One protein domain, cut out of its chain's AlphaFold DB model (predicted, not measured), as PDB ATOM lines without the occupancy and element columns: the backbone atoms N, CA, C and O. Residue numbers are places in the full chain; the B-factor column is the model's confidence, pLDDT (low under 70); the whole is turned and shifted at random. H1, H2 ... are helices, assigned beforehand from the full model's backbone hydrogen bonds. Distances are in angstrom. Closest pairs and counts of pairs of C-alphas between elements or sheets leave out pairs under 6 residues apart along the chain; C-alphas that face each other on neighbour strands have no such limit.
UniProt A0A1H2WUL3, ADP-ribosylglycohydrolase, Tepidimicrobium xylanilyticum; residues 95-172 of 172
ATOM      1  N   GLY A  95      22.430  12.837 -13.829       73.44
ATOM      2  CA  GLY A  95      21.837  14.095 -14.310       73.44
ATOM      3  C   GLY A  95      20.316  14.055 -14.464       73.44
ATOM      4  O   GLY A  95      19.710  14.943 -15.071       73.44
ATOM      5  N   TYR A  96      19.666  13.001 -13.966       83.06
ATOM      6  CA  TYR A  96      18.222  12.996 -13.831       83.06
ATOM      7  C   TYR A  96      17.820  13.958 -12.710       83.06
ATOM      8  O   TYR A  96      18.272  13.835 -11.580       83.06
ATOM      9  N   VAL A  97      16.910  14.889 -13.004       79.31
ATOM     10  CA  VAL A  97      16.494  15.957 -12.071       79.31
ATOM     11  C   VAL A  97      16.102  15.460 -10.671       79.31
ATOM     12  O   VAL A  97      16.295  16.167  -9.685       79.31
ATOM     13  N   PHE A  98      15.556  14.246 -10.573       81.00
ATOM     14  CA  PHE A  98      15.213  13.611  -9.303       81.00
ATOM     15  C   PHE A  98      16.456  13.238  -8.495       81.00
ATOM     16  O   PHE A  98      16.593  13.650  -7.347       81.00
ATOM     17  N   ASP A  99      17.364  12.498  -9.123       83.19
ATOM     18  CA  ASP A  99      18.635  12.053  -8.562       83.19
ATOM     19  C   ASP A  99      19.445  13.255  -8.061       83.19
ATOM     20  O   ASP A  99      19.924  13.268  -6.925       83.19
ATOM     21  N   THR A 100      19.482  14.327  -8.861       85.75
ATOM     22  CA  THR A 100      20.105  15.598  -8.489       85.75
ATOM     23  C   THR A 100      19.487  16.203  -7.228       85.75
ATOM     24  O   THR A 100      20.213  16.582  -6.309       85.75
ATOM     25  N   LEU A 101      18.153  16.292  -7.159       86.12
ATOM     26  CA  LEU A 101      17.450  16.886  -6.020       86.12
ATOM     27  C   LEU A 101      17.673  16.084  -4.729       86.12
ATOM     28  O   LEU A 101      17.925  16.679  -3.680       86.12
ATOM     29  N   ILE A 102      17.606  14.752  -4.801       88.00
ATOM     30  CA  ILE A 102      17.826  13.862  -3.652       88.00
ATOM     31  C   ILE A 102      19.260  13.979  -3.144       88.00
ATOM     32  O   ILE A 102      19.461  14.199  -1.950       88.00
ATOM     33  N   CYS A 103      20.249  13.913  -4.040       90.31
ATOM     34  CA  CYS A 103      21.652  14.095  -3.674       90.31
ATOM     35  C   CYS A 103      21.892  15.466  -3.033       90.31
ATOM     36  O   CYS A 103      22.565  15.558  -2.004       90.31
ATOM     37  N   ALA A 104      21.305  16.526  -3.596       92.56
ATOM     38  CA  ALA A 104      21.508  17.875  -3.096       92.56
ATOM     39  C   ALA A 104      20.905  18.091  -1.699       92.56
ATOM     40  O   ALA A 104      21.571  18.655  -0.824       92.56
ATOM     41  N   LEU A 105      19.679  17.602  -1.474       91.44
ATOM     42  CA  LEU A 105      19.020  17.614  -0.167       91.44
ATOM     43  C   LEU A 105      19.789  16.779   0.856       91.44
ATOM     44  O   LEU A 105      20.001  17.239   1.977       91.44
ATOM     45  N   TRP A 106      20.233  15.579   0.475       92.75
ATOM     46  CA  TRP A 106      20.988  14.698   1.362       92.75
ATOM     47  C   TRP A 106      22.288  15.357   1.828       92.75
ATOM     48  O   TRP A 106      22.558  15.363   3.029       92.75
ATOM     49  N   CYS A 107      23.050  15.975   0.916       93.88
ATOM     50  CA  CYS A 107      24.289  16.679   1.260       93.88
ATOM     51  C   CYS A 107      24.030  17.848   2.212       93.88
ATOM     52  O   CYS A 107      24.776  18.032   3.169       93.88
ATOM     53  N   LEU A 108      22.962  18.617   1.991       93.06
ATOM     54  CA  LEU A 108      22.606  19.732   2.869       93.06
ATOM     55  C   LEU A 108      22.193  19.260   4.273       93.06
ATOM     56  O   LEU A 108      22.567  19.882   5.259       93.06
ATOM     57  N   ILE A 109      21.425  18.170   4.367       91.12
ATOM     58  CA  ILE A 109      20.905  17.640   5.637       91.12
ATOM     59  C   ILE A 109      22.002  16.949   6.461       91.12
ATOM     60  O   ILE A 109      21.987  17.031   7.688       91.12
ATOM     61  N   ASN A 110      22.944  16.264   5.806       91.19
ATOM     62  CA  ASN A 110      23.964  15.442   6.467       91.19
ATOM     63  C   ASN A 110      25.301  16.167   6.697       91.19
ATOM     64  O   ASN A 110      26.266  15.552   7.150       91.19
ATOM     65  N   THR A 111      25.372  17.468   6.418       94.31
ATOM     66  CA  THR A 111      26.557  18.299   6.677       94.31
ATOM     67  C   THR A 111      26.206  19.500   7.556       94.31
ATOM     68  O   THR A 111      25.040  19.770   7.841       94.31
ATOM     69  N   SER A 112      27.223  20.200   8.066       95.44
ATOM     70  CA  SER A 112      27.049  21.271   9.058       95.44
ATOM     71  C   SER A 112      27.609  22.626   8.622       95.44
ATOM     72  O   SER A 112      27.544  23.590   9.388       95.44
ATOM     73  N   SER A 113      28.126  22.734   7.397       96.44
ATOM     74  CA  SER A 113      28.638  23.986   6.842       96.44
ATOM     75  C   SER A 113      28.407  24.073   5.333       96.44
ATOM     76  O   SER A 113      28.276  23.057   4.653       96.44
ATOM     77  N   PHE A 114      28.408  25.297   4.793       96.94
ATOM     78  CA  PHE A 114      28.344  25.522   3.344       96.94
ATOM     79  C   PHE A 114      29.458  24.768   2.607       96.94
ATOM     80  O   PHE A 114      29.223  24.157   1.568       96.94
ATOM     81  N   GLU A 115      30.681  24.837   3.141       97.81
ATOM     82  CA  GLU A 115      31.845  24.210   2.525       97.81
ATOM     83  C   GLU A 115      31.702  22.689   2.495       97.81
ATOM     84  O   GLU A 115      31.930  22.094   1.443       97.81
ATOM     85  N   ASP A 116      31.283  22.082   3.608       97.19
ATOM     86  CA  ASP A 116      31.104  20.634   3.696       97.19
ATOM     87  C   ASP A 116      29.971  20.166   2.781       97.19
ATOM     88  O   ASP A 116      30.165  19.203   2.050       97.19
ATOM     89  N   ALA A 117      28.837  20.876   2.734       96.19
ATOM     90  CA  ALA A 117      27.705  20.528   1.873       96.19
ATOM     91  C   ALA A 117      28.102  20.479   0.390       96.19
ATOM     92  O   ALA A 117      27.834  19.502  -0.307       96.19
ATOM     93  N   VAL A 118      28.770  21.532  -0.093       95.38
ATOM     94  CA  VAL A 118      29.185  21.636  -1.500       95.38
ATOM     95  C   VAL A 118      30.320  20.662  -1.816       95.38
ATOM     96  O   VAL A 118      30.323  20.060  -2.890       95.38
ATOM     97  N   CYS A 119      31.275  20.473  -0.899       96.25
ATOM     98  CA  CYS A 119      32.322  19.468  -1.072       96.25
ATOM     99  C   CYS A 119      31.732  18.059  -1.125       96.25
ATOM    100  O   CYS A 119      32.129  17.278  -1.986       96.25
ATOM    101  N   GLU A 120      30.796  17.732  -0.239       96.56
ATOM    102  CA  GLU A 120      30.149  16.423  -0.194       96.56
ATOM    103  C   GLU A 120      29.422  16.140  -1.512       96.56
ATOM    104  O   GLU A 120      29.701  15.126  -2.150       96.56
ATOM    105  N   ALA A 121      28.615  17.094  -1.985       92.75
ATOM    106  CA  ALA A 121      27.931  17.032  -3.275       92.75
ATOM    107  C   ALA A 121      28.897  16.820  -4.451       92.75
ATOM    108  O   ALA A 121      28.697  15.922  -5.269       92.75
ATOM    109  N   ALA A 122      29.988  17.589  -4.508       90.56
ATOM    110  CA  ALA A 122      30.990  17.461  -5.565       90.56
ATOM    111  C   ALA A 122      31.728  16.107  -5.536       90.56
ATOM    112  O   ALA A 122      32.198  15.633  -6.571       90.56
ATOM    113  N   ASN A 123      31.835  15.470  -4.364       93.69
ATOM    114  CA  ASN A 123      32.493  14.173  -4.193       93.69
ATOM    115  C   ASN A 123      31.552  12.970  -4.388       93.69
ATOM    116  O   ASN A 123      32.032  11.836  -4.350       93.69
ATOM    117  N   LEU A 124      30.251  13.173  -4.642       89.69
ATOM    118  CA  LEU A 124      29.337  12.088  -5.038       89.69
ATOM    119  C   LEU A 124      29.633  11.533  -6.443       89.69
ATOM    120  O   LEU A 124      29.153  10.455  -6.799       89.69
ATOM    121  N   GLY A 125      30.432  12.244  -7.245       84.81
ATOM    122  CA  GLY A 125      30.713  11.861  -8.627       84.81
ATOM    123  C   GLY A 125      29.468  11.945  -9.514       84.81
ATOM    124  O   GLY A 125      28.491  12.600  -9.162       84.81
ATOM    125  N   GLY A 126      29.520  11.305 -10.685       92.56
ATOM    126  CA  GLY A 126      28.427  11.366 -11.656       92.56
ATOM    127  C   GLY A 126      28.204  12.791 -12.175       92.56
ATOM    128  O   GLY A 126      29.157  13.415 -12.639       92.56
ATOM    129  N   ASP A 127      26.977  13.302 -12.083       90.56
ATOM    130  CA  ASP A 127      26.606  14.680 -12.459       90.56
ATOM    131  C   ASP A 127      26.916  15.688 -11.334       90.56
ATOM    132  O   ASP A 127      26.067  16.441 -10.850       90.56
ATOM    133  N   ALA A 128      28.153  15.624 -10.842       83.25
ATOM    134  CA  ALA A 128      28.594  16.302  -9.628       83.25
ATOM    135  C   ALA A 128      28.534  17.833  -9.722       83.25
ATOM    136  O   ALA A 128      28.351  18.493  -8.702       83.25
ATOM    137  N   ASP A 129      28.705  18.410 -10.913       85.62
ATOM    138  CA  ASP A 129      28.615  19.852 -11.134       85.62
ATOM    139  C   ASP A 129      27.188  20.358 -10.918       85.62
ATOM    140  O   ASP A 129      27.001  21.297 -10.145       85.62
ATOM    141  N   THR A 130      26.185  19.697 -11.503       82.75
ATOM    142  CA  THR A 130      24.771  20.036 -11.286       82.75
ATOM    143  C   THR A 130      24.371  19.834  -9.825       82.75
ATOM    144  O   THR A 130      23.728  20.701  -9.232       82.75
ATOM    145  N   ILE A 131      24.768  18.714  -9.209       91.56
ATOM    146  CA  ILE A 131      24.444  18.433  -7.802       91.56
ATOM    147  C   ILE A 131      25.074  19.494  -6.891       91.56
ATOM    148  O   ILE A 131      24.382  20.057  -6.045       91.56
ATOM    149  N   ALA A 132      26.356  19.820  -7.084       90.62
ATOM    150  CA  ALA A 132      27.049  20.829  -6.287       90.62
ATOM    151  C   ALA A 132      26.501  22.248  -6.508       90.62
ATOM    152  O   ALA A 132      26.469  23.025  -5.553       90.62
ATOM    153  N   ASP A 133      26.046  22.585  -7.719       92.81
ATOM    154  CA  ASP A 133      25.395  23.869  -8.009       92.81
ATOM    155  C   ASP A 133      24.063  23.999  -7.255       92.81
ATOM    156  O   ASP A 133      23.856  24.963  -6.514       92.81
ATOM    157  N   VAL A 134      23.201  22.979  -7.337       92.25
ATOM    158  CA  VAL A 134      21.919  22.950  -6.616       92.25
ATOM    159  C   VAL A 134      22.140  22.960  -5.100       92.25
ATOM    160  O   VAL A 134      21.529  23.772  -4.398       92.25
ATOM    161  N   THR A 135      23.055  22.133  -4.577       95.12
ATOM    162  CA  THR A 135      23.435  22.155  -3.155       95.12
ATOM    163  C   THR A 135      23.970  23.521  -2.744       95.12
ATOM    164  O   THR A 135      23.570  24.033  -1.702       95.12
ATOM    165  N   GLY A 136      24.835  24.139  -3.550       93.44
ATOM    166  CA  GLY A 136      25.412  25.454  -3.283       93.44
ATOM    167  C   GLY A 136      24.366  26.565  -3.248       93.44
ATOM    168  O   GLY A 136      24.420  27.424  -2.369       93.44
ATOM    169  N   GLY A 137      23.372  26.522  -4.139       90.69
ATOM    170  CA  GLY A 137      22.227  27.431  -4.110       90.69
ATOM    171  C   GLY A 137      21.441  27.319  -2.801       90.69
ATOM    172  O   GLY A 137      21.220  28.320  -2.120       90.69
ATOM    173  N   MET A 138      21.081  26.095  -2.399       88.88
ATOM    174  CA  MET A 138      20.331  25.850  -1.161       88.88
ATOM    175  C   MET A 138      21.141  26.192   0.096       88.88
ATOM    176  O   MET A 138      20.659  26.903   0.980       88.88
ATOM    177  N   ALA A 139      22.394  25.738   0.163       91.81
ATOM    178  CA  ALA A 139      23.316  26.028   1.254       91.81
ATOM    179  C   ALA A 139      23.602  27.532   1.362       91.81
ATOM    180  O   ALA A 139      23.733  28.053   2.466       91.81
ATOM    181  N   GLY A 140      23.675  28.249   0.238       91.69
ATOM    182  CA  GLY A 140      23.879  29.697   0.209       91.69
ATOM    183  C   GLY A 140      22.703  30.473   0.799       91.69
ATOM    184  O   GLY A 140      22.921  31.452   1.510       91.69
ATOM    185  N   VAL A 141      21.470  30.012   0.565       90.06
ATOM    186  CA  VAL A 141      20.268  30.566   1.209       90.06
ATOM    187  C   VAL A 141      20.257  30.259   2.707       90.06
ATOM    188  O   VAL A 141      19.928  31.131   3.505       90.06
ATOM    189  N   TYR A 142      20.637  29.039   3.096       90.50
ATOM    190  CA  TYR A 142      20.572  28.587   4.487       90.50
ATOM    191  C   TYR A 142      21.683  29.164   5.382       90.50
ATOM    192  O   TYR A 142      21.401  29.682   6.459       90.50
ATOM    193  N   TYR A 143      22.944  29.103   4.945       91.56
ATOM    194  CA  TYR A 143      24.109  29.560   5.717       91.56
ATOM    195  C   TYR A 143      24.515  31.013   5.424       91.56
ATOM    196  O   TYR A 143      25.276  31.609   6.188       91.56
ATOM    197  N   GLY A 144      24.033  31.592   4.322       92.56
ATOM    198  CA  GLY A 144      24.357  32.953   3.898       92.56
ATOM    199  C   GLY A 144      25.686  33.091   3.142       92.56
ATOM    200  O   GLY A 144      26.551  32.215   3.133       92.56
ATOM    201  N   TYR A 145      25.871  34.251   2.505       93.50
ATOM    202  CA  TYR A 145      27.028  34.557   1.647       93.50
ATOM    203  C   TYR A 145      28.385  34.531   2.379       93.50
ATOM    204  O   TYR A 145      29.428  34.195   1.797       93.50
ATOM    205  N   ASP A 146      28.400  34.881   3.664       96.31
ATOM    206  CA  ASP A 146      29.633  34.923   4.451       96.31
ATOM    207  C   ASP A 146      30.172  33.531   4.786       96.31
ATOM    208  O   ASP A 146      31.390  33.378   4.900       96.31
ATOM    209  N   ALA A 147      29.305  32.512   4.812       96.38
ATOM    210  CA  ALA A 147      29.698  31.118   4.996       96.38
ATOM    211  C   ALA A 147      30.462  30.542   3.792       96.38
ATOM    212  O   ALA A 147      31.193  29.563   3.937       96.38
ATOM    213  N   ILE A 148      30.346  31.155   2.607       95.88
ATOM    214  CA  ILE A 148      31.108  30.736   1.427       95.88
ATOM    215  C   ILE A 148      32.601  30.991   1.682       95.88
ATOM    216  O   ILE A 148      32.983  32.137   1.966       95.88
ATOM    217  N   PRO A 149      33.488  29.992   1.506       96.31
ATOM    218  CA  PRO A 149      34.916  30.171   1.721       96.31
ATOM    219  C   PRO A 149      35.490  31.342   0.922       96.31
ATOM    220  O   PRO A 149      35.357  31.419  -0.303       96.31
ATOM    221  N   ALA A 150      36.207  32.248   1.595       95.06
ATOM    222  CA  ALA A 150      36.809  33.421   0.950       95.06
ATOM    223  C   ALA A 150      37.718  33.043  -0.237       95.06
ATOM    224  O   ALA A 150      37.769  33.747  -1.248       95.06
ATOM    225  N   ARG A 151      38.389  31.885  -0.143       97.38
ATOM    226  CA  ARG A 151      39.233  31.331  -1.210       97.38
ATOM    227  C   ARG A 151      38.450  30.913  -2.462       97.38
ATOM    228  O   ARG A 151      39.022  30.948  -3.546       97.38
ATOM    229  N   TRP A 152      37.175  30.546  -2.333       95.50
ATOM    230  CA  TRP A 152      36.290  30.247  -3.465       95.50
ATOM    231  C   TRP A 152      35.738  31.530  -4.064       95.50
ATOM    232  O   TRP A 152      35.912  31.750  -5.258       95.50
ATOM    233  N   LYS A 153      35.236  32.445  -3.222       91.19
ATOM    234  CA  LYS A 153      34.789  33.782  -3.652       91.19
ATOM    235  C   LYS A 153      35.848  34.480  -4.508       91.19
ATOM    236  O   LYS A 153      35.535  35.017  -5.562       91.19
ATOM    237  N   LYS A 154      37.123  34.423  -4.100       91.00
ATOM    238  CA  LYS A 154      38.245  35.015  -4.851       91.00
ATOM    239  C   LYS A 154      38.476  34.381  -6.234       91.00
ATOM    240  O   LYS A 154      39.007  35.054  -7.109       91.00
ATOM    241  N   LYS A 155      38.132  33.105  -6.422       93.50
ATOM    242  CA  LYS A 155      38.332  32.368  -7.681       93.50
ATOM    243  C   LYS A 155      37.138  32.455  -8.634       93.50
ATOM    244  O   LYS A 155      37.314  32.205  -9.822       93.50
ATOM    245  N   THR A 156      35.952  32.806  -8.144       87.69
ATOM    246  CA  THR A 156      34.748  32.932  -8.971       87.69
ATOM    247  C   THR A 156      34.878  34.116  -9.935       87.69
ATOM    248  O   THR A 156      34.836  35.274  -9.521       87.69
ATOM    249  N   LEU A 157      35.015  33.825 -11.232       89.12
ATOM    250  CA  LEU A 157      35.294  34.827 -12.273       89.12
ATOM    251  C   LEU A 157      34.188  35.880 -12.417       89.12
ATOM    252  O   LEU A 157      34.473  37.050 -12.641       89.12
ATOM    253  N   VAL A 158      32.931  35.467 -12.256       88.12
ATOM    254  CA  VAL A 158      31.745  36.325 -12.418       88.12
ATOM    255  C   VAL A 158      31.191  36.840 -11.084       88.12
ATOM    256  O   VAL A 158      30.064  37.321 -11.024       88.12
ATOM    257  N   LYS A 159      31.971  36.756  -9.996       89.25
ATOM    258  CA  LYS A 159      31.531  37.110  -8.635       89.25
ATOM    259  C   LYS A 159      30.939  38.520  -8.554       89.25
ATOM    260  O   LYS A 159      29.876  38.690  -7.970       89.25
ATOM    261  N   ASP A 160      31.601  39.514  -9.145       89.69
ATOM    262  CA  ASP A 160      31.146  40.909  -9.060       89.69
ATOM    263  C   ASP A 160      29.809  41.117  -9.801       89.69
ATOM    264  O   ASP A 160      28.937  41.829  -9.309       89.69
ATOM    265  N   GLN A 161      29.597  40.423 -10.928       87.19
ATOM    266  CA  GLN A 161      28.318  40.432 -11.648       87.19
ATOM    267  C   GLN A 161      27.202  39.761 -10.835       87.19
ATOM    268  O   GLN A 161      26.091  40.283 -10.779       87.19
ATOM    269  N   LEU A 162      27.491  38.629 -10.186       85.19
ATOM    270  CA  LEU A 162      26.526  37.930  -9.332       85.19
ATOM    271  C   LEU A 162      26.107  38.787  -8.130       85.19
ATOM    272  O   LEU A 162      24.917  38.894  -7.849       85.19
ATOM    273  N   ILE A 163      27.062  39.443  -7.459       88.25
ATOM    274  CA  ILE A 163      26.780  40.354  -6.338       88.25
ATOM    275  C   ILE A 163      25.930  41.535  -6.807       88.25
ATOM    276  O   ILE A 163      24.937  41.859  -6.158       88.25
ATOM    277  N   TYR A 164      26.282  42.142  -7.945       88.38
ATOM    278  CA  TYR A 164      25.515  43.244  -8.523       88.38
ATOM    279  C   TYR A 164      24.055  42.846  -8.777       88.38
ATOM    280  O   TYR A 164      23.139  43.565  -8.384       88.38
ATOM    281  N   ILE A 165      23.821  41.681  -9.389       81.12
ATOM    282  CA  ILE A 165      22.465  41.175  -9.640       81.12
ATOM    283  C   ILE A 165      21.731  40.902  -8.322       81.12
ATOM    284  O   ILE A 165      20.581  41.309  -8.180       81.12
ATOM    285  N   ALA A 166      22.382  40.256  -7.351       82.00
ATOM    286  CA  ALA A 166      21.772  39.949  -6.060       82.00
ATOM    287  C   ALA A 166      21.319  41.220  -5.323       82.00
ATOM    288  O   ALA A 166      20.194  41.275  -4.840       82.00
ATOM    289  N   GLN A 167      22.149  42.268  -5.297       86.38
ATOM    290  CA  GLN A 167      21.822  43.550  -4.656       86.38
ATOM    291  C   GLN A 167      20.582  44.216  -5.266       86.38
ATOM    292  O   GLN A 167      19.741  44.738  -4.538       86.38
ATOM    293  N   ARG A 168      20.403  44.116  -6.588       89.19
ATOM    294  CA  ARG A 168      19.243  44.681  -7.297       89.19
ATOM    295  C   ARG A 168      17.905  44.072  -6.871       89.19
ATOM    296  O   ARG A 168      16.888  44.737  -7.027       89.19
ATOM    297  N   PHE A 169      17.896  42.846  -6.350       75.50
ATOM    298  CA  PHE A 169      16.684  42.228  -5.805       75.50
ATOM    299  C   PHE A 169      16.303  42.761  -4.416       75.50
ATOM    300  O   PHE A 169      15.133  42.685  -4.059       75.50
ATOM    301  N   PHE A 170      17.253  43.305  -3.646       71.81
ATOM    302  CA  PHE A 170      17.005  43.847  -2.300       71.81
ATOM    303  C   PHE A 170      16.707  45.352  -2.287       71.81
ATOM    304  O   PHE A 170      16.195  45.866  -1.298       71.81
ATOM    305  N   GLU A 171      17.028  46.059  -3.370       71.44
ATOM    306  CA  GLU A 171      16.759  47.495  -3.548       71.44
ATOM    307  C   GLU A 171      15.389  47.785  -4.205       71.44
ATOM    308  O   GLU A 171      15.140  48.918  -4.621       71.44
ATOM    309  N   GLY A 172      14.537  46.760  -4.350       47.81
ATOM    310  CA  GLY A 172      13.215  46.820  -4.990       47.81
ATOM    311  C   GLY A 172      12.061  47.073  -4.032       47.81
ATOM    312  O   GLY A 172      12.092  46.519  -2.912       47.81
TER     313      GLY A 172
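This is residues 95 to 172 of the 172 residues of the protein "ADP-ribosylglycohydrolase" of Tepidimicrobium xylanilyticum (UniProt A0A1H2WUL3). Three helices, H1, H2 and H3, form a small up-and-down bundle, each running against the one before it; H2 and H3 lie side by side, and H1 is set slantwise to both. Beyond the bundle the chain goes on through the short H4 to H5, which sits away from the three helices, with residues 154 to 162 and 164 to 172 sticking out free. The printed part has 78 residues with five named helices, in the order H1 H2 H3 H4 H5, and no named strand; the class is all helix. The whole is compact, with a radius of gyration of the C-alphas of 13.1 A, and spans 35 by 25 by 22 A.

H1 is residues 97 to 109, 18.3 A from first to last C-alpha, and begins at C-alpha 97 at (16.494, 15.957, -12.071). H2 is residues 114 to 123, 14.2 A long. H3, the longest helix, is residues 128 to 143, 20.8 A long, and begins at C-alpha 128 at (28.594, 16.302, -9.628). H4 is residues 150 to 153, 5.0 A long. H5 is residues 159 to 170, 17.2 A long, and ends at C-alpha 170 at (17.005, 43.847, -2.300).

H1 touches H2 with residues 103 to 108 alone; the closest C-alphas are those of Cys 107 and Ala 117, 5.2 A apart. These two form a helical hairpin, opposite ways at a steep tilt of 43 degrees. H1 also touches H3, the same way at a steep tilt of 44 degrees, with the C-alphas of Ala 104 and Thr 135 closest at 4.7 A. H2 and H3 touch and form a second helical hairpin, opposite ways at a shallow tilt of 13 degrees; their closest C-alphas, those of Ala 122 and Ala 128, are 4.9 A apart. With 1 of these 3 pairs at a shallow tilt, the helix packing is mostly crossed, but only just. H3 and H4 are apart. H4 and H5 are close but not clearly touching, the closest C-alphas being those of Lys 153 and Lys 159, 6.8 A apart. H5 is apart from H1, H2 and H3. In H1, H2 and H3 every O i to N i+4 pair is within hydrogen-bond range, in H5 6 of 8 are, and H4 is too short for such a pair.

The C-alphas of Gly 125 and Gly 172 are the two farthest apart, at 39.3 A. Without the stretches that stand free, the body has 60 residues and spans 30 by 20 by 19 A. The printed part has no cut and no long link. The mean pLDDT of the printed part is 89.3, and residue 172, the chain's last, is under 70.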